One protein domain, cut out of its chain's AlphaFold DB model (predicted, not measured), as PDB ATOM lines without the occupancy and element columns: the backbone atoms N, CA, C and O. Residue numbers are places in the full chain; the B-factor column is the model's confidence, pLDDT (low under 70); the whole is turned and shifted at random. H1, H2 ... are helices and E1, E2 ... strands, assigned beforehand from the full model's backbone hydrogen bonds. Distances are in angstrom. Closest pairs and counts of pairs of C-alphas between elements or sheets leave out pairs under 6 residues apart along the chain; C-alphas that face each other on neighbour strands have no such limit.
ATOM      1  N   GLU A  34      27.048  -5.750   6.071       98.44
ATOM      2  CA  GLU A  34      27.967  -6.127   4.993       98.44
ATOM      3  C   GLU A  34      29.384  -5.601   5.245       98.44
ATOM      4  O   GLU A  34      29.579  -4.482   5.728       98.44
ATOM      5  N   VAL A  35      30.378  -6.408   4.873       98.12
ATOM      6  CA  VAL A  35      31.782  -6.003   4.764       98.12
ATOM      7  C   VAL A  35      32.149  -5.925   3.287       98.12
ATOM      8  O   VAL A  35      32.013  -6.913   2.570       98.12
ATOM      9  N   ARG A  36      32.657  -4.776   2.833       97.44
ATOM     10  CA  ARG A  36      33.225  -4.604   1.486       97.44
ATOM     11  C   ARG A  36      34.690  -4.219   1.575       97.44
ATOM     12  O   ARG A  36      35.030  -3.296   2.312       97.44
ATOM     13  N   VAL A  37      35.539  -4.857   0.779       95.44
ATOM     14  CA  VAL A  37      36.958  -4.527   0.649       95.44
ATOM     15  C   VAL A  37      37.242  -4.143  -0.799       95.44
ATOM     16  O   VAL A  37      37.115  -4.938  -1.723       95.44
ATOM     17  N   LEU A  38      37.628  -2.886  -0.998       93.44
ATOM     18  CA  LEU A  38      37.961  -2.312  -2.298       93.44
ATOM     19  C   LEU A  38      39.455  -1.985  -2.319       93.44
ATOM     20  O   LEU A  38      39.862  -0.918  -1.849       93.44
ATOM     21  N   ALA A  39      40.273  -2.893  -2.848       88.06
ATOM     22  CA  ALA A  39      41.696  -2.659  -3.078       88.06
ATOM     23  C   ALA A  39      41.924  -2.090  -4.489       88.06
ATOM     24  O   ALA A  39      41.442  -2.625  -5.491       88.06
ATOM     25  N   TRP A  40      42.634  -0.964  -4.578       81.12
ATOM     26  CA  TRP A  40      42.880  -0.271  -5.843       81.12
ATOM     27  C   TRP A  40      43.625  -1.173  -6.832       81.12
ATOM     28  O   TRP A  40      44.705  -1.672  -6.527       81.12
ATOM     29  N   GLY A  41      43.056  -1.340  -8.030       77.94
ATOM     30  CA  GLY A  41      43.624  -2.187  -9.085       77.94
ATOM     31  C   GLY A  41      43.245  -3.670  -8.995       77.94
ATOM     32  O   GLY A  41      43.810  -4.471  -9.732       77.94
ATOM     33  N   THR A  42      42.299  -4.040  -8.127       80.12
ATOM     34  CA  THR A  42      41.771  -5.410  -8.000       80.12
ATOM     35  C   THR A  42      40.245  -5.423  -8.100       80.12
ATOM     36  O   THR A  42      39.605  -4.374  -7.978       80.12
ATOM     37  N   MET A  43      39.654  -6.599  -8.335       80.75
ATOM     38  CA  MET A  43      38.215  -6.783  -8.138       80.75
ATOM     39  C   MET A  43      37.937  -6.717  -6.633       80.75
ATOM     40  O   MET A  43      38.606  -7.384  -5.853       80.75
ATOM     41  N   GLY A  44      37.010  -5.854  -6.220       87.50
ATOM     42  CA  GLY A  44      36.624  -5.761  -4.815       87.50
ATOM     43  C   GLY A  44      35.932  -7.035  -4.338       87.50
ATOM     44  O   GLY A  44      35.250  -7.694  -5.121       87.50
ATOM     45  N   THR A  45      36.064  -7.337  -3.051       94.69
ATOM     46  CA  THR A  45      35.398  -8.471  -2.402       94.69
ATOM     47  C   THR A  45      34.348  -7.966  -1.421       94.69
ATOM     48  O   THR A  45      34.468  -6.869  -0.862       94.69
ATOM     49  N   SER A  46      33.281  -8.735  -1.211       97.31
ATOM     50  CA  SER A  46      32.298  -8.423  -0.177       97.31
ATOM     51  C   SER A  46      31.661  -9.667   0.425       97.31
ATOM     52  O   SER A  46      31.637 -10.733  -0.184       97.31
ATOM     53  N   ALA A  47      31.155  -9.524   1.643       98.44
ATOM     54  CA  ALA A  47      30.348 -10.530   2.310       98.44
ATOM     55  C   ALA A  47      29.242  -9.823   3.097       98.44
ATOM     56  O   ALA A  47      29.517  -9.050   4.019       98.44
ATOM     57  N   ALA A  48      27.999 -10.076   2.700       98.62
ATOM     58  CA  ALA A  48      26.801  -9.594   3.365       98.62
ATOM     59  C   ALA A  48      26.280 -10.662   4.327       98.62
ATOM     60  O   ALA A  48      26.469 -11.856   4.095       98.62
ATOM     61  N   PHE A  49      25.625 -10.254   5.404       98.62
ATOM     62  CA  PHE A  49      25.109 -11.169   6.409       98.62
ATOM     63  C   PHE A  49      23.812 -10.672   7.040       98.62
ATOM     64  O   PHE A  49      23.529  -9.475   7.059       98.62
ATOM     65  N   ASP A  50      23.058 -11.617   7.587       97.88
ATOM     66  CA  ASP A  50      21.951 -11.404   8.516       97.88
ATOM     67  C   ASP A  50      22.103 -12.357   9.727       97.88
ATOM     68  O   ASP A  50      23.192 -12.886   9.991       97.88
ATOM     69  N   GLU A  51      21.038 -12.575  10.504       96.25
ATOM     70  CA  GLU A  51      21.070 -13.493  11.651       96.25
ATOM     71  C   GLU A  51      21.372 -14.953  11.250       96.25
ATOM     72  O   GLU A  51      22.022 -15.686  12.003       96.25
ATOM     73  N   GLY A  52      20.907 -15.379  10.075       96.25
ATOM     74  CA  GLY A  52      20.890 -16.772   9.644       96.25
ATOM     75  C   GLY A  52      21.781 -17.097   8.450       96.25
ATOM     76  O   GLY A  52      21.969 -18.274   8.158       96.25
ATOM     77  N   ARG A  53      22.323 -16.114   7.730       97.75
ATOM     78  CA  ARG A  53      23.048 -16.325   6.472       97.75
ATOM     79  C   ARG A  53      24.221 -15.370   6.316       97.75
ATOM     80  O   ARG A  53      24.190 -14.230   6.769       97.75
ATOM     81  N   ILE A  54      25.251 -15.845   5.622       98.38
ATOM     82  CA  ILE A  54      26.380 -15.039   5.146       98.38
ATOM     83  C   ILE A  54      26.582 -15.367   3.674       98.38
ATOM     84  O   ILE A  54      26.767 -16.533   3.329       98.38
ATOM     85  N   VAL A  55      26.539 -14.355   2.814       98.38
ATOM     86  CA  VAL A  55      26.545 -14.505   1.358       98.38
ATOM     87  C   VAL A  55      27.540 -13.527   0.734       98.38
ATOM     88  O   VAL A  55      27.540 -12.335   1.032       98.38
ATOM     89  N   GLY A  56      28.381 -14.027  -0.165       97.62
ATOM     90  CA  GLY A  56      29.369 -13.265  -0.921       97.62
ATOM     91  C   GLY A  56      30.029 -14.131  -2.001       97.62
ATOM     92  O   GLY A  56      29.705 -15.312  -2.121       97.62
ATOM     93  N   PRO A  57      30.966 -13.587  -2.797       96.25
ATOM     94  CA  PRO A  57      31.622 -14.332  -3.874       96.25
ATOM     95  C   PRO A  57      32.380 -15.579  -3.394       96.25
ATOM     96  O   PRO A  57      32.415 -16.588  -4.093       96.25
ATOM     97  N   THR A  58      32.949 -15.517  -2.189       96.50
ATOM     98  CA  THR A  58      33.738 -16.589  -1.569       96.50
ATOM     99  C   THR A  58      33.040 -17.212  -0.362       96.50
ATOM    100  O   THR A  58      33.674 -17.933   0.403       96.50
ATOM    101  N   VAL A  59      31.756 -16.922  -0.122       98.25
ATOM    102  CA  VAL A  59      31.052 -17.432   1.059       98.25
ATOM    103  C   VAL A  59      29.565 -17.622   0.804       98.25
ATOM    104  O   VAL A  59      28.885 -16.753   0.267       98.25
ATOM    105  N   ASN A  60      29.038 -18.756   1.240       98.19
ATOM    106  CA  ASN A  60      27.611 -19.001   1.343       98.19
ATOM    107  C   ASN A  60      27.376 -19.922   2.539       98.19
ATOM    108  O   ASN A  60      27.433 -21.146   2.409       98.19
ATOM    109  N   LEU A  61      27.166 -19.326   3.711       98.38
ATOM    110  CA  LEU A  61      26.913 -20.029   4.964       98.38
ATOM    111  C   LEU A  61      25.479 -19.797   5.417       98.38
ATOM    112  O   LEU A  61      24.933 -18.709   5.264       98.38
ATOM    113  N   THR A  62      24.884 -20.827   6.005       97.69
ATOM    114  CA  THR A  62      23.561 -20.785   6.626       97.69
ATOM    115  C   THR A  62      23.650 -21.346   8.039       97.69
ATOM    116  O   THR A  62      24.308 -22.364   8.279       97.69
ATOM    117  N   ARG A  63      22.992 -20.675   8.978       96.69
ATOM    118  CA  ARG A  63      22.799 -21.121  10.348       96.69
ATOM    119  C   ARG A  63      21.677 -22.156  10.380       96.69
ATOM    120  O   ARG A  63      20.594 -21.933   9.849       96.69
ATOM    121  N   ARG A  64      21.950 -23.302  10.987       96.19
ATOM    122  CA  ARG A  64      20.996 -24.388  11.203       96.19
ATOM    123  C   ARG A  64      20.173 -24.136  12.463       96.19
ATOM    124  O   ARG A  64      20.536 -23.319  13.308       96.19
ATOM    125  N   GLU A  65      19.092 -24.896  12.613       94.50
ATOM    126  CA  GLU A  65      18.200 -24.834  13.780       94.50
ATOM    127  C   GLU A  65      18.921 -25.127  15.107       94.50
ATOM    128  O   GLU A  65      18.583 -24.550  16.136       94.50
ATOM    129  N   ASP A  66      19.961 -25.968  15.081       94.06
ATOM    130  CA  ASP A  66      20.810 -26.275  16.241       94.06
ATOM    131  C   ASP A  66      21.817 -25.158  16.589       94.06
ATOM    132  O   ASP A  66      22.611 -25.288  17.520       94.06
ATOM    133  N   GLY A  67      21.799 -24.052  15.840       93.88
ATOM    134  CA  GLY A  67      22.684 -22.907  16.009       93.88
ATOM    135  C   GLY A  67      24.062 -23.052  15.358       93.88
ATOM    136  O   GLY A  67      24.811 -22.070  15.353       93.88
ATOM    137  N   THR A  68      24.393 -24.218  14.790       97.25
ATOM    138  CA  THR A  68      25.617 -24.420  14.000       97.25
ATOM    139  C   THR A  68      25.519 -23.714  12.653       97.25
ATOM    140  O   THR A  68      24.435 -23.419  12.162       97.25
ATOM    141  N   TRP A  69      26.655 -23.442  12.022       98.00
ATOM    142  CA  TRP A  69      26.733 -22.863  10.685       98.00
ATOM    143  C   TRP A  69      27.289 -23.879   9.703       98.00
ATOM    144  O   TRP A  69      28.155 -24.678  10.055       98.00
ATOM    145  N   ALA A  70      26.836 -23.842   8.456       98.25
ATOM    146  CA  ALA A  70      27.438 -24.642   7.400       98.25
ATOM    147  C   ALA A  70      27.222 -24.072   6.008       98.25
ATOM    148  O   ALA A  70      26.317 -23.273   5.784       98.25
ATOM    149  N   GLY A  71      28.053 -24.533   5.081       98.06
ATOM    150  CA  GLY A  71      28.017 -24.147   3.678       98.06
ATOM    151  C   GLY A  71      29.426 -24.041   3.110       98.06
ATOM    152  O   GLY A  71      30.322 -24.744   3.581       98.06
ATOM    153  N   ASP A  72      29.614 -23.167   2.127       98.38
ATOM    154  CA  ASP A  72      30.920 -22.904   1.517       98.38
ATOM    155  C   ASP A  72      31.563 -21.645   2.113       98.38
ATOM    156  O   ASP A  72      30.901 -20.623   2.302       98.38
ATOM    157  N   LEU A  73      32.861 -21.722   2.400       97.81
ATOM    158  CA  LEU A  73      33.710 -20.570   2.675       97.81
ATOM    159  C   LEU A  73      35.077 -20.785   2.023       97.81
ATOM    160  O   LEU A  73      35.786 -21.736   2.351       97.81
ATOM    161  N   ALA A  74      35.457 -19.879   1.130       95.69
ATOM    162  CA  ALA A  74      36.686 -19.913   0.348       95.69
ATOM    163  C   ALA A  74      36.880 -21.244  -0.413       95.69
ATOM    164  O   ALA A  74      37.975 -21.814  -0.430       95.69
ATOM    165  N   GLY A  75      35.802 -21.780  -1.004       96.38
ATOM    166  CA  GLY A  75      35.830 -23.041  -1.752       96.38
ATOM    167  C   GLY A  75      35.987 -24.275  -0.859       96.38
ATOM    168  O   GLY A  75      36.527 -25.308  -1.281       96.38
ATOM    169  N   ARG A  76      35.602 -24.158   0.415       97.25
ATOM    170  CA  ARG A  76      35.628 -25.240   1.400       97.25
ATOM    171  C   ARG A  76      34.237 -25.425   1.981       97.25
ATOM    172  O   ARG A  76      33.692 -24.510   2.589       97.25
ATOM    173  N   ASN A  77      33.724 -26.651   1.894       97.88
ATOM    174  CA  ASN A  77      32.552 -27.050   2.664       97.88
ATOM    175  C   ASN A  77      32.922 -27.120   4.145       97.88
ATOM    176  O   ASN A  77      33.766 -27.929   4.539       97.88
ATOM    177  N   ILE A  78      32.275 -26.293   4.957       97.94
ATOM    178  CA  ILE A  78      32.515 -26.211   6.393       97.94
ATOM    179  C   ILE A  78      31.247 -26.516   7.187       97.94
ATOM    180  O   ILE A  78      30.121 -26.298   6.740       97.94
ATOM    181  N   ALA A  79      31.460 -27.003   8.405       98.19
ATOM    182  CA  ALA A  79      30.469 -27.048   9.465       98.19
ATOM    183  C   ALA A  79      31.132 -26.472  10.716       98.19
ATOM    184  O   ALA A  79      32.206 -26.931  11.113       98.19
ATOM    185  N   LEU A  80      30.520 -25.439  11.278       98.38
ATOM    186  CA  LEU A  80      31.064 -24.653  12.366       98.38
ATOM    187  C   LEU A  80      30.096 -24.635  13.538       98.38
ATOM    188  O   LEU A  80      28.898 -24.418  13.383       98.38
ATOM    189  N   GLU A  81      30.645 -24.781  14.726       98.25
ATOM    190  CA  GLU A  81      29.963 -24.577  15.984       98.25
ATOM    191  C   GLU A  81      30.478 -23.295  16.638       98.25
ATOM    192  O   GLU A  81      31.689 -23.056  16.678       98.25
ATOM    193  N   ILE A  82      29.557 -22.484  17.163       95.94
ATOM    194  CA  ILE A  82      29.877 -21.266  17.908       95.94
ATOM    195  C   ILE A  82      29.503 -21.481  19.372       95.94
ATOM    196  O   ILE A  82      28.325 -21.607  19.701       95.94
ATOM    197  N   ARG A  83      30.499 -21.490  20.260       95.81
ATOM    198  CA  ARG A  83      30.306 -21.597  21.714       95.81
ATOM    199  C   ARG A  83      31.254 -20.661  22.439       95.81
ATOM    200  O   ARG A  83      32.452 -20.700  22.189       95.81
ATOM    201  N   GLU A  84      30.720 -19.838  23.341       94.38
ATOM    202  CA  GLU A  84      31.519 -19.008  24.264       94.38
ATOM    203  C   GLU A  84      32.596 -18.160  23.556       94.38
ATOM    204  O   GLU A  84      33.753 -18.108  23.965       94.38
ATOM    205  N   GLY A  85      32.231 -17.532  22.434       95.00
ATOM    206  CA  GLY A  85      33.168 -16.737  21.634       95.00
ATOM    207  C   GLY A  85      34.164 -17.565  20.820       95.00
ATOM    208  O   GLY A  85      35.053 -17.004  20.201       95.00
ATOM    209  N   ARG A  86      34.044 -18.891  20.762       97.88
ATOM    210  CA  ARG A  86      34.878 -19.749  19.911       97.88
ATOM    211  C   ARG A  86      34.079 -20.253  18.730       97.88
ATOM    212  O   ARG A  86      32.946 -20.693  18.892       97.88
ATOM    213  N   LEU A  87      34.697 -20.220  17.559       97.88
ATOM    214  CA  LEU A  87      34.164 -20.764  16.322       97.88
ATOM    215  C   LEU A  87      35.039 -21.950  15.924       97.88
ATOM    216  O   LEU A  87      36.228 -21.797  15.644       97.88
ATOM    217  N   THR A  88      34.461 -23.144  15.955       98.50
ATOM    218  CA  THR A  88      35.197 -24.408  15.830       98.50
ATOM    219  C   THR A  88      34.582 -25.304  14.770       98.50
ATOM    220  O   THR A  88      33.373 -25.317  14.587       98.50
ATOM    221  N   GLY A  89      35.413 -26.054  14.059       98.00
ATOM    222  CA  GLY A  89      34.989 -26.995  13.030       98.00
ATOM    223  C   GLY A  89      36.173 -27.799  12.508       98.00
ATOM    224  O   GLY A  89      37.304 -27.662  12.981       98.00
ATOM    225  N   ALA A  90      35.939 -28.640  11.502       97.75
ATOM    226  CA  ALA A  90      37.020 -29.397  10.877       97.75
ATOM    227  C   ALA A  90      38.049 -28.439  10.246       97.75
ATOM    228  O   ALA A  90      37.748 -27.740   9.282       97.75
ATOM    229  N   ASN A  91      39.272 -28.421  10.786       97.56
ATOM    230  CA  ASN A  91      40.358 -27.508  10.400       97.56
ATOM    231  C   ASN A  91      40.065 -26.012  10.616       97.56
ATOM    232  O   ASN A  91      40.761 -25.168  10.050       97.56
ATOM    233  N   VAL A  92      39.080 -25.671  11.448       98.44
ATOM    234  CA  VAL A  92      38.764 -24.286  11.814       98.44
ATOM    235  C   VAL A  92      38.732 -24.170  13.331       98.44
ATOM    236  O   VAL A  92      38.054 -24.935  14.011       98.44
ATOM    237  N   ASN A  93      39.480 -23.219  13.877       98.44
ATOM    238  CA  ASN A  93      39.458 -22.893  15.298       98.44
ATOM    239  C   ASN A  93      39.810 -21.419  15.454       98.44
ATOM    240  O   ASN A  93      40.983 -21.058  15.352       98.44
ATOM    241  N   LEU A  94      38.794 -20.592  15.675       98.56
ATOM    242  CA  LEU A  94      38.922 -19.165  15.927       98.56
ATOM    243  C   LEU A  94      38.433 -18.858  17.342       98.56
ATOM    244  O   LEU A  94      37.415 -19.384  17.792       98.56
ATOM    245  N   VAL A  95      39.149 -17.984  18.033       98.56
ATOM    246  CA  VAL A  95      38.742 -17.380  19.297       98.56
ATOM    247  C   VAL A  95      38.372 -15.940  19.001       98.56
ATOM    248  O   VAL A  95      39.147 -15.212  18.389       98.56
ATOM    249  N   LEU A  96      37.181 -15.542  19.416       98.25
ATOM    250  CA  LEU A  96      36.599 -14.231  19.213       98.25
ATOM    251  C   LEU A  96      36.355 -13.612  20.588       98.25
ATOM    252  O   LEU A  96      35.771 -14.226  21.479       98.25
ATOM    253  N   THR A  97      36.808 -12.380  20.762       98.00
ATOM    254  CA  THR A  97      36.666 -11.633  22.009       98.00
ATOM    255  C   THR A  97      36.135 -10.243  21.716       98.00
ATOM    256  O   THR A  97      36.436  -9.638  20.687       98.00
ATOM    257  N   GLN A  98      35.325  -9.731  22.635       96.69
ATOM    258  CA  GLN A  98      34.750  -8.402  22.534       96.69
ATOM    259  C   GLN A  98      34.821  -7.724  23.897       96.69
ATOM    260  O   GLN A  98      34.398  -8.283  24.908       96.69
ATOM    261  N   LYS A  99      35.401  -6.524  23.930       95.94
ATOM    262  CA  LYS A  99      35.565  -5.712  25.135       95.94
ATOM    263  C   LYS A  99      35.188  -4.268  24.823       95.94
ATOM    264  O   LYS A  99      35.971  -3.519  24.242       95.94
ATOM    265  N   GLY A 100      33.991  -3.866  25.241       93.50
ATOM    266  CA  GLY A 100      33.422  -2.578  24.838       93.50
ATOM    267  C   GLY A 100      33.205  -2.546  23.324       93.50
ATOM    268  O   GLY A 100      32.658  -3.493  22.766       93.50
ATOM    269  N   SER A 101      33.670  -1.490  22.656       91.88
ATOM    270  CA  SER A 101      33.638  -1.387  21.190       91.88
ATOM    271  C   SER A 101      34.783  -2.131  20.494       91.88
ATOM    272  O   SER A 101      34.754  -2.288  19.274       91.88
ATOM    273  N   ALA A 102      35.786  -2.600  21.245       96.12
ATOM    274  CA  ALA A 102      36.904  -3.342  20.687       96.12
ATOM    275  C   ALA A 102      36.520  -4.804  20.469       96.12
ATOM    276  O   ALA A 102      36.048  -5.496  21.371       96.12
ATOM    277  N   THR A 103      36.757  -5.266  19.257       97.44
ATOM    278  CA  THR A 103      36.489  -6.613  18.791       97.44
ATOM    279  C   THR A 103      37.793  -7.204  18.268       97.44
ATOM    280  O   THR A 103      38.496  -6.570  17.486       97.44
ATOM    281  N   HIS A 104      38.107  -8.420  18.693       98.19
ATOM    282  CA  HIS A 104      39.299  -9.145  18.283       98.19
ATOM    283  C   HIS A 104      38.927 -10.576  17.921       98.19
ATOM    284  O   HIS A 104      38.097 -11.196  18.588       98.19
ATOM    285  N   GLY A 105      39.571 -11.128  16.903       98.31
ATOM    286  CA  GLY A 105      39.494 -12.553  16.637       98.31
ATOM    287  C   GLY A 105      40.797 -13.092  16.091       98.31
ATOM    288  O   GLY A 105      41.463 -12.432  15.299       98.31
ATOM    289  N   GLU A 106      41.155 -14.304  16.491       98.75
ATOM    290  CA  GLU A 106      42.370 -14.962  16.033       98.75
ATOM    291  C   GLU A 106      42.229 -16.478  15.995       98.75
ATOM    292  O   GLU A 106      41.427 -17.068  16.716       98.75
ATOM    293  N   GLY A 107      43.029 -17.131  15.159       98.50
ATOM    294  CA  GLY A 107      43.115 -18.581  15.140       98.50
ATOM    295  C   GLY A 107      43.559 -19.135  13.797       98.50
ATOM    296  O   GLY A 107      44.359 -18.527  13.082       98.50
ATOM    297  N   LEU A 108      43.058 -20.326  13.476       98.38
ATOM    298  CA  LEU A 108      43.398 -21.061  12.265       98.38
ATOM    299  C   LEU A 108      42.156 -21.342  11.421       98.38
ATOM    300  O   LEU A 108      41.125 -21.779  11.932       98.38
ATOM    301  N   PHE A 109      42.314 -21.177  10.111       98.06
ATOM    302  CA  PHE A 109      41.380 -21.617   9.084       98.06
ATOM    303  C   PHE A 109      42.158 -22.431   8.043       98.06
ATOM    304  O   PHE A 109      43.022 -21.900   7.350       98.06
ATOM    305  N   TYR A 110      41.923 -23.743   7.987       97.62
ATOM    306  CA  TYR A 110      42.653 -24.692   7.134       97.62
ATOM    307  C   TYR A 110      44.184 -24.580   7.243       97.62
ATOM    308  O   TYR A 110      44.912 -24.638   6.255       97.62
ATOM    309  N   GLY A 111      44.680 -24.401   8.471       97.19
ATOM    310  CA  GLY A 111      46.111 -24.245   8.760       97.19
ATOM    311  C   GLY A 111      46.677 -22.851   8.462       97.19
ATOM    312  O   GLY A 111      47.829 -22.584   8.799       97.19
ATOM    313  N   ILE A 112      45.879 -21.943   7.895       97.44
ATOM    314  CA  ILE A 112      46.251 -20.548   7.655       97.44
ATOM    315  C   ILE A 112      45.858 -19.719   8.877       97.44
ATOM    316  O   ILE A 112      44.734 -19.806   9.372       97.44
ATOM    317  N   ARG A 113      46.792 -18.906   9.381       98.06
ATOM    318  CA  ARG A 113      46.520 -17.993  10.496       98.06
ATOM    319  C   ARG A 113      45.617 -16.855  10.042       98.06
ATOM    320  O   ARG A 113      45.943 -16.162   9.079       98.06
ATOM    321  N   PHE A 114      44.545 -16.644  10.792       98.50
ATOM    322  CA  PHE A 114      43.656 -15.499  10.668       98.50
ATOM    323  C   PHE A 114      43.712 -14.690  11.962       98.50
ATOM    324  O   PHE A 114      43.680 -15.269  13.046       98.50
ATOM    325  N   ARG A 115      43.816 -13.365  11.857       98.56
ATOM    326  CA  ARG A 115      43.702 -12.438  12.985       98.56
ATOM    327  C   ARG A 115      43.033 -11.153  12.533       98.56
ATOM    328  O   ARG A 115      43.366 -10.657  11.462       98.56
ATOM    329  N   PHE A 116      42.185 -10.569  13.364       98.62
ATOM    330  CA  PHE A 116      41.716  -9.209  13.181       98.62
ATOM    331  C   PHE A 116      41.498  -8.484  14.511       98.62
ATOM    332  O   PHE A 116      41.208  -9.099  15.533       98.62
ATOM    333  N   ASP A 117      41.622  -7.166  14.452       98.38
ATOM    334  CA  ASP A 117      41.406  -6.202  15.520       98.38
ATOM    335  C   ASP A 117      40.572  -5.048  14.947       98.38
ATOM    336  O   ASP A 117      40.969  -4.429  13.956       98.38
ATOM    337  N   LEU A 118      39.425  -4.751  15.556       97.75
ATOM    338  CA  LEU A 118      38.535  -3.647  15.195       97.75
ATOM    339  C   LEU A 118      38.165  -2.857  16.454       97.75
ATOM    340  O   LEU A 118      37.491  -3.389  17.328       97.75
ATOM    341  N   ASP A 119      38.573  -1.591  16.556       93.94
ATOM    342  CA  ASP A 119      38.440  -0.788  17.791       93.94
ATOM    343  C   ASP A 119      37.625   0.510  17.631       93.94
ATOM    344  O   ASP A 119      37.889   1.530  18.271       93.94
ATOM    345  N   GLY A 120      36.646   0.509  16.724       90.62
ATOM    346  CA  GLY A 120      35.865   1.699  16.371       90.62
ATOM    347  C   GLY A 120      36.671   2.753  15.598       90.62
ATOM    348  O   GLY A 120      36.087   3.548  14.873       90.62
ATOM    349  N   LYS A 121      38.008   2.751  15.639       94.88
ATOM    350  CA  LYS A 121      38.861   3.726  14.933       94.88
ATOM    351  C   LYS A 121      39.700   3.094  13.837       94.88
ATOM    352  O   LYS A 121      40.054   3.781  12.877       94.88
ATOM    353  N   ARG A 122      40.042   1.820  13.969       96.94
ATOM    354  CA  ARG A 122      40.946   1.109  13.073       96.94
ATOM    355  C   ARG A 122      40.490  -0.332  12.906       96.94
ATOM    356  O   ARG A 122      40.004  -0.938  13.852       96.94
ATOM    357  N   LEU A 123      40.690  -0.860  11.705       97.81
ATOM    358  CA  LEU A 123      40.684  -2.283  11.407       97.81
ATOM    359  C   LEU A 123      42.116  -2.694  11.070       97.81
ATOM    360  O   LEU A 123      42.710  -2.142  10.145       97.81
ATOM    361  N   SER A 124      42.655  -3.669  11.791       98.12
ATOM    362  CA  SER A 124      43.861  -4.393  11.398       98.12
ATOM    363  C   SER A 124      43.496  -5.854  11.225       98.12
ATOM    364  O   SER A 124      42.966  -6.457  12.146       98.12
ATOM    365  N   ALA A 125      43.752  -6.434  10.060       98.12
ATOM    366  CA  ALA A 125      43.460  -7.832   9.794       98.12
ATOM    367  C   ALA A 125      44.618  -8.503   9.058       98.12
ATOM    368  O   ALA A 125      45.361  -7.863   8.312       98.12
ATOM    369  N   ARG A 126      44.790  -9.804   9.277       97.62
ATOM    370  CA  ARG A 126      45.788 -10.642   8.625       97.62
ATOM    371  C   ARG A 126      45.200 -12.010   8.315       97.62
ATOM    372  O   ARG A 126      44.647 -12.656   9.200       97.62
ATOM    373  N   PHE A 127      45.414 -12.475   7.093       97.12
ATOM    374  CA  PHE A 127      45.103 -13.830   6.660       97.12
ATOM    375  C   PHE A 127      46.302 -14.388   5.887       97.12
ATOM    376  O   PHE A 127      46.636 -13.905   4.808       97.12
ATOM    377  N   GLY A 128      47.014 -15.348   6.481       95.56
ATOM    378  CA  GLY A 128      48.265 -15.864   5.919       95.56
ATOM    379  C   GLY A 128      49.309 -14.759   5.733       95.56
ATOM    380  O   GLY A 128      49.795 -14.187   6.717       95.56
ATOM    381  N   ASP A 129      49.632 -14.459   4.476       94.19
ATOM    382  CA  ASP A 129      50.587 -13.420   4.072       94.19
ATOM    383  C   ASP A 129      49.925 -12.127   3.568       94.19
ATOM    384  O   ASP A 129      50.614 -11.214   3.107       94.19
ATOM    385  N   CYS A 130      48.598 -12.040   3.670       93.94
ATOM    386  CA  CYS A 130      47.824 -10.842   3.383       93.94
ATOM    387  C   CYS A 130      47.516 -10.070   4.666       93.94
ATOM    388  O   CYS A 130      47.124 -10.649   5.678       93.94
ATOM    389  N   THR A 131      47.664  -8.752   4.621       96.00
ATOM    390  CA  THR A 131      47.370  -7.824   5.714       96.00
ATOM    391  C   THR A 131      46.523  -6.667   5.214       96.00
ATOM    392  O   THR A 131      46.783  -6.150   4.129       96.00
ATOM    393  N   VAL A 132      45.575  -6.222   6.032       96.75
ATOM    394  CA  VAL A 132      44.804  -4.992   5.846       96.75
ATOM    395  C   VAL A 132      44.992  -4.130   7.086       96.75
ATOM    396  O   VAL A 132      44.851  -4.608   8.210       96.75
ATOM    397  N   ASP A 133      45.304  -2.859   6.886       97.44
ATOM    398  CA  ASP A 133      45.391  -1.865   7.946       97.44
ATOM    399  C   ASP A 133      44.671  -0.597   7.499       97.44
ATOM    400  O   ASP A 133      45.134   0.112   6.607       97.44
ATOM    401  N   ALA A 134      43.508  -0.327   8.088       97.50
ATOM    402  CA  ALA A 134      42.622   0.748   7.674       97.50
ATOM    403  C   ALA A 134      42.151   1.572   8.874       97.50
ATOM    404  O   ALA A 134      41.787   1.037   9.918       97.50
ATOM    405  N   LYS A 135      42.118   2.897   8.720       97.50
ATOM    406  CA  LYS A 135      41.628   3.838   9.737       97.50
ATOM    407  C   LYS A 135      40.272   4.392   9.331       97.50
ATOM    408  O   LYS A 135      40.046   4.658   8.151       97.50
ATOM    409  N   ARG A 136      39.390   4.597  10.305       95.25
ATOM    410  CA  ARG A 136      38.064   5.174  10.096       95.25
ATOM    411  C   ARG A 136      38.184   6.570   9.485       95.25
ATOM    412  O   ARG A 136      38.989   7.398   9.914       95.25
ATOM    413  N   LEU A 137      37.382   6.810   8.457       94.56
ATOM    414  CA  LEU A 137      37.206   8.105   7.820       94.56
ATOM    415  C   LEU A 137      36.136   8.923   8.555       94.56
ATOM    416  O   LEU A 137      35.448   8.433   9.442       94.56
ATOM    417  N   LYS A 138      35.954  10.188   8.162       90.12
ATOM    418  CA  LYS A 138      34.858  11.016   8.700       90.12
ATOM    419  C   LYS A 138      33.471  10.445   8.374       90.12
ATOM    420  O   LYS A 138      32.525  10.712   9.105       90.12
ATOM    421  N   ALA A 139      33.352   9.687   7.283       87.94
ATOM    422  CA  ALA A 139      32.116   9.013   6.908       87.94
ATOM    423  C   ALA A 139      31.881   7.772   7.799       87.94
ATOM    424  O   ALA A 139      32.797   6.952   7.930       87.94
ATOM    425  N   PRO A 140      30.682   7.601   8.388       85.69
ATOM    426  CA  PRO A 140      30.344   6.419   9.179       85.69
ATOM    427  C   PRO A 140      30.573   5.114   8.405       85.69
ATOM    428  O   PRO A 140      30.298   5.044   7.210       85.69
ATOM    429  N   GLY A 141      31.105   4.094   9.083       89.00
ATOM    430  CA  GLY A 141      31.334   2.761   8.511       89.00
ATOM    431  C   GLY A 141      32.478   2.664   7.493       89.00
ATOM    432  O   GLY A 141      32.861   1.563   7.120       89.00
ATOM    433  N   GLN A 142      33.079   3.775   7.057       94.94
ATOM    434  CA  GLN A 142      34.167   3.740   6.081       94.94
ATOM    435  C   GLN A 142      35.530   3.774   6.762       94.94
ATOM    436  O   GLN A 142      35.821   4.662   7.563       94.94
ATOM    437  N   LEU A 143      36.402   2.848   6.382       95.88
ATOM    438  CA  LEU A 143      37.805   2.819   6.755       95.88
ATOM    439  C   LEU A 143      38.673   2.846   5.497       95.88
ATOM    440  O   LEU A 143      38.326   2.278   4.464       95.88
ATOM    441  N   ARG A 144      39.829   3.499   5.577       96.38
ATOM    442  CA  ARG A 144      40.799   3.557   4.483       96.38
ATOM    443  C   ARG A 144      42.207   3.349   5.000       96.38
ATOM    444  O   ARG A 144      42.584   3.886   6.041       96.38
ATOM    445  N   GLY A 145      42.994   2.615   4.231       95.19
ATOM    446  CA  GLY A 145      44.413   2.452   4.479       95.19
ATOM    447  C   GLY A 145      45.055   1.574   3.425       95.19
ATOM    448  O   GLY A 145      44.865   1.814   2.231       95.19
ATOM    449  N   ASP A 146      45.831   0.600   3.869       94.81
ATOM    450  CA  ASP A 146      46.719  -0.187   3.028       94.81
ATOM    451  C   ASP A 146      46.359  -1.671   3.126       94.81
ATOM    452  O   ASP A 146      46.091  -2.192   4.210       94.81
ATOM    453  N   ALA A 147      46.344  -2.350   1.982       93.44
ATOM    454  CA  ALA A 147      46.286  -3.801   1.897       93.44
ATOM    455  C   ALA A 147      47.550  -4.299   1.201       93.44
ATOM    456  O   ALA A 147      47.945  -3.770   0.160       93.44
ATOM    457  N   ALA A 148      48.193  -5.308   1.770       92.25
ATOM    458  CA  ALA A 148      49.416  -5.881   1.233       92.25
ATOM    459  C   ALA A 148      49.353  -7.401   1.300       92.25
ATOM    460  O   ALA A 148      48.991  -7.946   2.335       92.25
ATOM    461  N   CYS A 149      49.737  -8.066   0.216       91.44
ATOM    462  CA  CYS A 149      49.842  -9.519   0.144       91.44
ATOM    463  C   CYS A 149      51.213  -9.911  -0.395       91.44
ATOM    464  O   CYS A 149      51.676  -9.354  -1.397       91.44
ATOM    465  N   LEU A 150      51.863 -10.888   0.234       90.06
ATOM    466  CA  LEU A 150      53.046 -11.519  -0.341       90.06
ATOM    467  C   LEU A 150      52.609 -12.686  -1.228       90.06
ATOM    468  O   LEU A 150      52.092 -13.692  -0.749       90.06
ATOM    469  N   ARG A 151      52.813 -12.563  -2.542       84.81
ATOM    470  CA  ARG A 151      52.577 -13.684  -3.459       84.81
ATOM    471  C   ARG A 151      53.699 -14.706  -3.293       84.81
ATOM    472  O   ARG A 151      54.862 -14.338  -3.141       84.81
ATOM    473  N   ARG A 152      53.368 -15.997  -3.363       85.50
ATOM    474  CA  ARG A 152      54.364 -17.076  -3.289       85.50
ATOM    475  C   ARG A 152      55.454 -16.859  -4.351       85.50
ATOM    476  O   ARG A 152      55.144 -16.762  -5.533       85.50
ATOM    477  N   GLY A 153      56.712 -16.792  -3.912       85.50
ATOM    478  CA  GLY A 153      57.873 -16.571  -4.783       85.50
ATOM    479  C   GLY A 153      58.181 -15.104  -5.109       85.50
ATOM    480  O   GLY A 153      59.169 -14.844  -5.788       85.50
ATOM    481  N   ALA A 154      57.386 -14.144  -4.626       86.56
ATOM    482  CA  ALA A 154      57.717 -12.728  -4.730       86.56
ATOM    483  C   ALA A 154      58.655 -12.305  -3.588       86.56
ATOM    484  O   ALA A 154      58.425 -12.646  -2.430       86.56
ATOM    485  N   SER A 155      59.684 -11.516  -3.908       85.19
ATOM    486  CA  SER A 155      60.599 -10.944  -2.906       85.19
ATOM    487  C   SER A 155      60.023  -9.716  -2.195       85.19
ATOM    488  O   SER A 155      60.521  -9.324  -1.143       85.19
ATOM    489  N   PHE A 156      58.982  -9.103  -2.765       81.44
ATOM    490  CA  PHE A 156      58.332  -7.908  -2.234       81.44
ATOM    491  C   PHE A 156      56.812  -8.093  -2.210       81.44
ATOM    492  O   PHE A 156      56.261  -8.708  -3.130       81.44
ATOM    493  N   PRO A 157      56.118  -7.573  -1.183       83.06
ATOM    494  CA  PRO A 157      54.665  -7.626  -1.131       83.06
ATOM    495  C   PRO A 157      54.059  -6.731  -2.216       83.06
ATOM    496  O   PRO A 157      54.529  -5.618  -2.455       83.06
ATOM    497  N   SER A 158      52.972  -7.184  -2.840       85.94
ATOM    498  CA  SER A 158      52.118  -6.294  -3.623       85.94
ATOM    499  C   SER A 158      51.236  -5.518  -2.652       85.94
ATOM    500  O   SER A 158      50.372  -6.111  -2.002       85.94
ATOM    501  N   SER A 159      51.476  -4.214  -2.526       90.50
ATOM    502  CA  SER A 159      50.684  -3.317  -1.686       90.50
ATOM    503  C   SER A 159      49.794  -2.411  -2.527       90.50
ATOM    504  O   SER A 159      50.227  -1.887  -3.553       90.50
ATOM    505  N   SER A 160      48.579  -2.167  -2.057       91.88
ATOM    506  CA  SER A 160      47.617  -1.255  -2.667       91.88
ATOM    507  C   SER A 160      46.900  -0.445  -1.590       91.88
ATOM    508  O   SER A 160      46.837  -0.842  -0.423       91.88
ATOM    509  N   ARG A 161      46.336   0.702  -1.975       95.00
ATOM    510  CA  ARG A 161      45.373   1.394  -1.117       95.00
ATOM    511  C   ARG A 161      44.094   0.569  -1.071       95.00
ATOM    512  O   ARG A 161      43.567   0.208  -2.121       95.00
ATOM    513  N   ALA A 162      43.577   0.343   0.127       94.12
ATOM    514  CA  ALA A 162      42.314  -0.341   0.340       94.12
ATOM    515  C   ALA A 162      41.315   0.557   1.066       94.12
ATOM    516  O   ALA A 162      41.666   1.338   1.956       94.12
ATOM    517  N   THR A 163      40.054   0.436   0.673       95.75
ATOM    518  CA  THR A 163      38.913   0.980   1.409       95.75
ATOM    519  C   THR A 163      38.101  -0.188   1.935       95.75
ATOM    520  O   THR A 163      37.692  -1.043   1.153       95.75
ATOM    521  N   VAL A 164      37.874  -0.221   3.243       96.88
ATOM    522  CA  VAL A 164      36.973  -1.179   3.881       96.88
ATOM    523  C   VAL A 164      35.694  -0.443   4.248       96.88
ATOM    524  O   VAL A 164      35.747   0.590   4.913       96.88
ATOM    525  N   GLN A 165      34.550  -0.940   3.799       97.12
ATOM    526  CA  GLN A 165      33.242  -0.408   4.172       97.12
ATOM    527  C   GLN A 165      32.537  -1.429   5.055       97.12
ATOM    528  O   GLN A 165      32.345  -2.575   4.657       97.12
ATOM    529  N   LEU A 166      32.167  -0.990   6.249       97.25
ATOM    530  CA  LEU A 166      31.274  -1.679   7.161       97.25
ATOM    531  C   LEU A 166      29.899  -1.033   6.990       97.25
ATOM    532  O   LEU A 166      29.758   0.178   7.171       97.25
ATOM    533  N   ILE A 167      28.910  -1.817   6.585       97.69
ATOM    534  CA  ILE A 167      27.552  -1.358   6.277       97.69
ATOM    535  C   ILE A 167      26.581  -2.045   7.235       97.69
ATOM    536  O   ILE A 167      26.780  -3.213   7.577       97.69
ATOM    537  N   GLY A 168      25.543  -1.322   7.664       97.00
ATOM    538  CA  GLY A 168      24.514  -1.846   8.562       97.00
ATOM    539  C   GLY A 168      25.114  -2.347   9.873       97.00
ATOM    540  O   GLY A 168      25.969  -1.680  10.461       97.00
ATOM    541  N   ASP A 169      24.730  -3.550  10.284       97.50
ATOM    542  CA  ASP A 169      25.162  -4.156  11.541       97.50
ATOM    543  C   ASP A 169      26.679  -4.351  11.650       97.50
ATOM    544  O   ASP A 169      27.224  -4.352  12.756       97.50
ATOM    545  N   ALA A 170      27.397  -4.443  10.525       97.25
ATOM    546  CA  ALA A 170      28.859  -4.509  10.529       97.25
ATOM    547  C   ALA A 170      29.507  -3.227  11.085       97.25
ATOM    548  O   ALA A 170      30.647  -3.265  11.548       97.25
ATOM    549  N   ALA A 171      28.806  -2.090  11.017       95.94
ATOM    550  CA  ALA A 171      29.282  -0.795  11.492       95.94
ATOM    551  C   ALA A 171      28.896  -0.488  12.949       95.94
ATOM    552  O   ALA A 171      29.332   0.548  13.463       95.94
ATOM    553  N   ASN A 172      28.097  -1.349  13.593       94.81
ATOM    554  CA  ASN A 172      27.648  -1.165  14.971       94.81
ATOM    555  C   ASN A 172      28.817  -1.233  15.966       94.81
ATOM    556  O   ASN A 172      29.855  -1.848  15.713       94.81
ATOM    557  N   GLU A 173      28.630  -0.615  17.132       92.94
ATOM    558  CA  GLU A 173      29.579  -0.646  18.247       92.94
ATOM    559  C   GLU A 173      28.877  -1.210  19.500       92.94
ATOM    560  O   GLU A 173      28.236  -0.446  20.224       92.94
ATOM    561  N   PRO A 174      28.970  -2.525  19.784       92.12
ATOM    562  CA  PRO A 174      29.732  -3.542  19.054       92.12
ATOM    563  C   PRO A 174      29.006  -4.171  17.839       92.12
ATOM    564  O   PRO A 174      27.775  -4.207  17.810       92.12
ATOM    565  N   PRO A 175      29.750  -4.742  16.871       94.81
ATOM    566  CA  PRO A 175      29.185  -5.500  15.752       94.81
ATOM    567  C   PRO A 175      28.850  -6.959  16.141       94.81
ATOM    568  O   PRO A 175      29.421  -7.480  17.113       94.81
ATOM    569  N   PRO A 176      27.987  -7.661  15.374       96.25
ATOM    570  CA  PRO A 176      27.689  -9.077  15.583       96.25
ATOM    571  C   PRO A 176      28.926  -9.926  15.267       96.25
ATOM    572  O   PRO A 176      29.321 -10.118  14.117       96.25
ATOM    573  N   LEU A 177      29.580 -10.389  16.332       94.94
ATOM    574  CA  LEU A 177      30.961 -10.860  16.295       94.94
ATOM    575  C   LEU A 177      31.199 -12.075  15.373       94.94
ATOM    576  O   LEU A 177      32.140 -12.010  14.578       94.94
ATOM    577  N   PRO A 178      30.397 -13.161  15.414       96.44
ATOM    578  CA  PRO A 178      30.632 -14.301  14.529       96.44
ATOM    579  C   PRO A 178      30.423 -13.962  13.052       96.44
ATOM    580  O   PRO A 178      31.244 -14.343  12.218       96.44
ATOM    581  N   GLN A 179      29.365 -13.213  12.732       97.69
ATOM    582  CA  GLN A 179      29.052 -12.789  11.370       97.69
ATOM    583  C   GLN A 179      30.145 -11.876  10.815       97.69
ATOM    584  O   GLN A 179      30.647 -12.120   9.719       97.69
ATOM    585  N   LEU A 180      30.586 -10.881  11.596       97.88
ATOM    586  CA  LEU A 180      31.681  -9.996  11.204       97.88
ATOM    587  C   LEU A 180      32.980 -10.778  10.967       97.88
ATOM    588  O   LEU A 180      33.654 -10.547   9.964       97.88
ATOM    589  N   ALA A 181      33.339 -11.697  11.870       97.94
ATOM    590  CA  ALA A 181      34.562 -12.489  11.748       97.94
ATOM    591  C   ALA A 181      34.557 -13.356  10.480       97.94
ATOM    592  O   ALA A 181      35.548 -13.386   9.751       97.94
ATOM    593  N   LEU A 182      33.438 -14.027  10.195       98.00
ATOM    594  CA  LEU A 182      33.268 -14.851   8.996       98.00
ATOM    595  C   LEU A 182      33.242 -14.010   7.712       98.00
ATOM    596  O   LEU A 182      33.861 -14.401   6.725       98.00
ATOM    597  N   ALA A 183      32.600 -12.840   7.726       98.25
ATOM    598  CA  ALA A 183      32.589 -11.910   6.596       98.25
ATOM    599  C   ALA A 183      33.988 -11.330   6.301       98.25
ATOM    600  O   ALA A 183      34.407 -11.250   5.144       98.25
ATOM    601  N   LEU A 184      34.756 -10.972   7.337       97.75
ATOM    602  CA  LEU A 184      36.151 -10.543   7.187       97.75
ATOM    603  C   LEU A 184      37.034 -11.673   6.655       97.75
ATOM    604  O   LEU A 184      37.835 -11.456   5.752       97.75
ATOM    605  N   LEU A 185      36.865 -12.886   7.179       97.56
ATOM    606  CA  LEU A 185      37.591 -14.052   6.689       97.56
ATOM    607  C   LEU A 185      37.284 -14.311   5.207       97.56
ATOM    608  O   LEU A 185      38.213 -14.492   4.426       97.56
ATOM    609  N   ALA A 186      36.012 -14.256   4.805       97.38
ATOM    610  CA  ALA A 186      35.590 -14.438   3.417       97.38
ATOM    611  C   ALA A 186      36.207 -13.398   2.471       97.38
ATOM    612  O   ALA A 186      36.738 -13.754   1.421       97.38
ATOM    613  N   THR A 187      36.192 -12.118   2.855       96.56
ATOM    614  CA  THR A 187      36.726 -11.030   2.015       96.56
ATOM    615  C   THR A 187      38.249 -11.050   1.877       96.56
ATOM    616  O   THR A 187      38.773 -10.458   0.936       96.56
ATOM    617  N   MET A 188      38.957 -11.724   2.789       94.69
ATOM    618  CA  MET A 188      40.419 -11.858   2.779       94.69
ATOM    619  C   MET A 188      40.933 -13.196   2.235       94.69
ATOM    620  O   MET A 188      42.141 -13.337   2.048       94.69
ATOM    621  N   ALA A 189      40.054 -14.180   2.048       91.75
ATOM    622  CA  ALA A 189      40.418 -15.512   1.569       91.75
ATOM    623  C   ALA A 189      40.346 -15.666   0.038       91.75
ATOM    624  O   ALA A 189      40.594 -16.767  -0.454       91.75
ATOM    625  N   ASP A 190      40.005 -14.587  -0.675       78.81
ATOM    626  CA  ASP A 190      39.991 -14.496  -2.144       78.81
ATOM    627  C   ASP A 190      41.399 -14.291  -2.743       78.81
ATOM    628  O   ASP A 190      42.234 -13.608  -2.099       78.81
TER     629      ASP A 190
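Overview. This is residues 34 to 190 of the 190 residues of an uncharacterized protein of Anaeromyxobacter sp. (strain K) (UniProt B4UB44). Fourteen strands, E1 to E14, ring an axis in a closed, flattened barrel, and the one named helix, H1, fills its inside. The strands follow each other round the wall in the order of the chain, each antiparallel to the next, and E14 closes the ring on E1 before the chain turns inward to H1. The printed part has 157 residues, and its class is mostly strand. It is compact, with a radius of gyration of the C-alphas of 14.7 A, and spans 43 by 38 by 25 A.

Arrangement. The barrel is one meander, each strand the antiparallel neighbour of the one before. E1, residues 34 to 39, forms a hairpin with E2, residues 45 to 49, at 174 degrees between their directions; N 35 and O 47 are 2.9 A apart, within hydrogen-bond range. E3, residues 53 to 56, is next, with N 48 and O 55 at 2.8 A. E4, residues 59 to 63, pairs with E3 through N 54 and O 61, 2.9 A, and with E5, residues 69 to 73, through N 60 and O 72, 2.8 A. E6, residues 76 to 83, has staggered pairing, with E5 over residues 76 to 80 and with E7, residues 86 to 89, over residues 80 to 83; N 69 and O 80 are 2.8 A apart, and so are N 81 and O 88. E8, residues 92 to 99, pairs with E7 through N 87 and O 94, 2.9 A, and with E9, residues 102 to 109, through N 95 and O 106, 2.8 A. E10, residues 112 to 118, follows, with N 105 and O 116 at 2.9 A. E11, residues 122 to 127, has N 117 and O 124 at 2.8 A to E10. E12, residues 130 to 136, has N 125 and O 132 at 2.8 A to E11. E13, residues 142 to 149, bends by 58 degrees at residue 145 and is the antiparallel neighbour of E12, with N 133 and O 146 within hydrogen-bond range at 2.9 A. E14, residues 158 to 168, bends by 54 degrees at residue 161 and pairs with E13 through N 145 and O 162, 2.9 A. On its other side E14 has E1 as its antiparallel neighbour, with N 36 and O 165 within hydrogen-bond range at 2.9 A. The sheet curls round H1, residues 177 to 188. Its closest C-alphas to E2 are those of Ala 47 and Ala 183, 5.0 A, and to E9 those of Gly 105 and Ala 181, 6.9 A. Every O i to N i+4 pair of H1 is within hydrogen-bond range.

Along the chain. E1 begins at C-alpha 34, (27.967, -6.127, 4.993). Among the shorter strands, E3 measures 10.2 A from first to last C-alpha and E7 10.0 A. E6 measures 21.3 A, E8 23.1 A, E9 22.1 A, E10 20.1 A, E12 19.9 A and E13 21.4 A. E14, the longest strand, measures 30.5 A and ends at C-alpha 168, (24.514, -1.846, 8.562). H1, 16.5 A long, ends at C-alpha 188, (40.419, -11.858, 2.779), and its centre is 3.0 A from the mean of the C-alphas.

Size, cuts and confidence. The two C-alphas farthest apart are those of Glu 65 and Ser 155, 47.6 A. The printed part has no cut and ends at residue 190, the chain's last. No link is long: those from E13 to E14 and from E14 to H1 are short, and the others are tight. The mean pLDDT of the printed part is 95.1, and no printed residue is under 70.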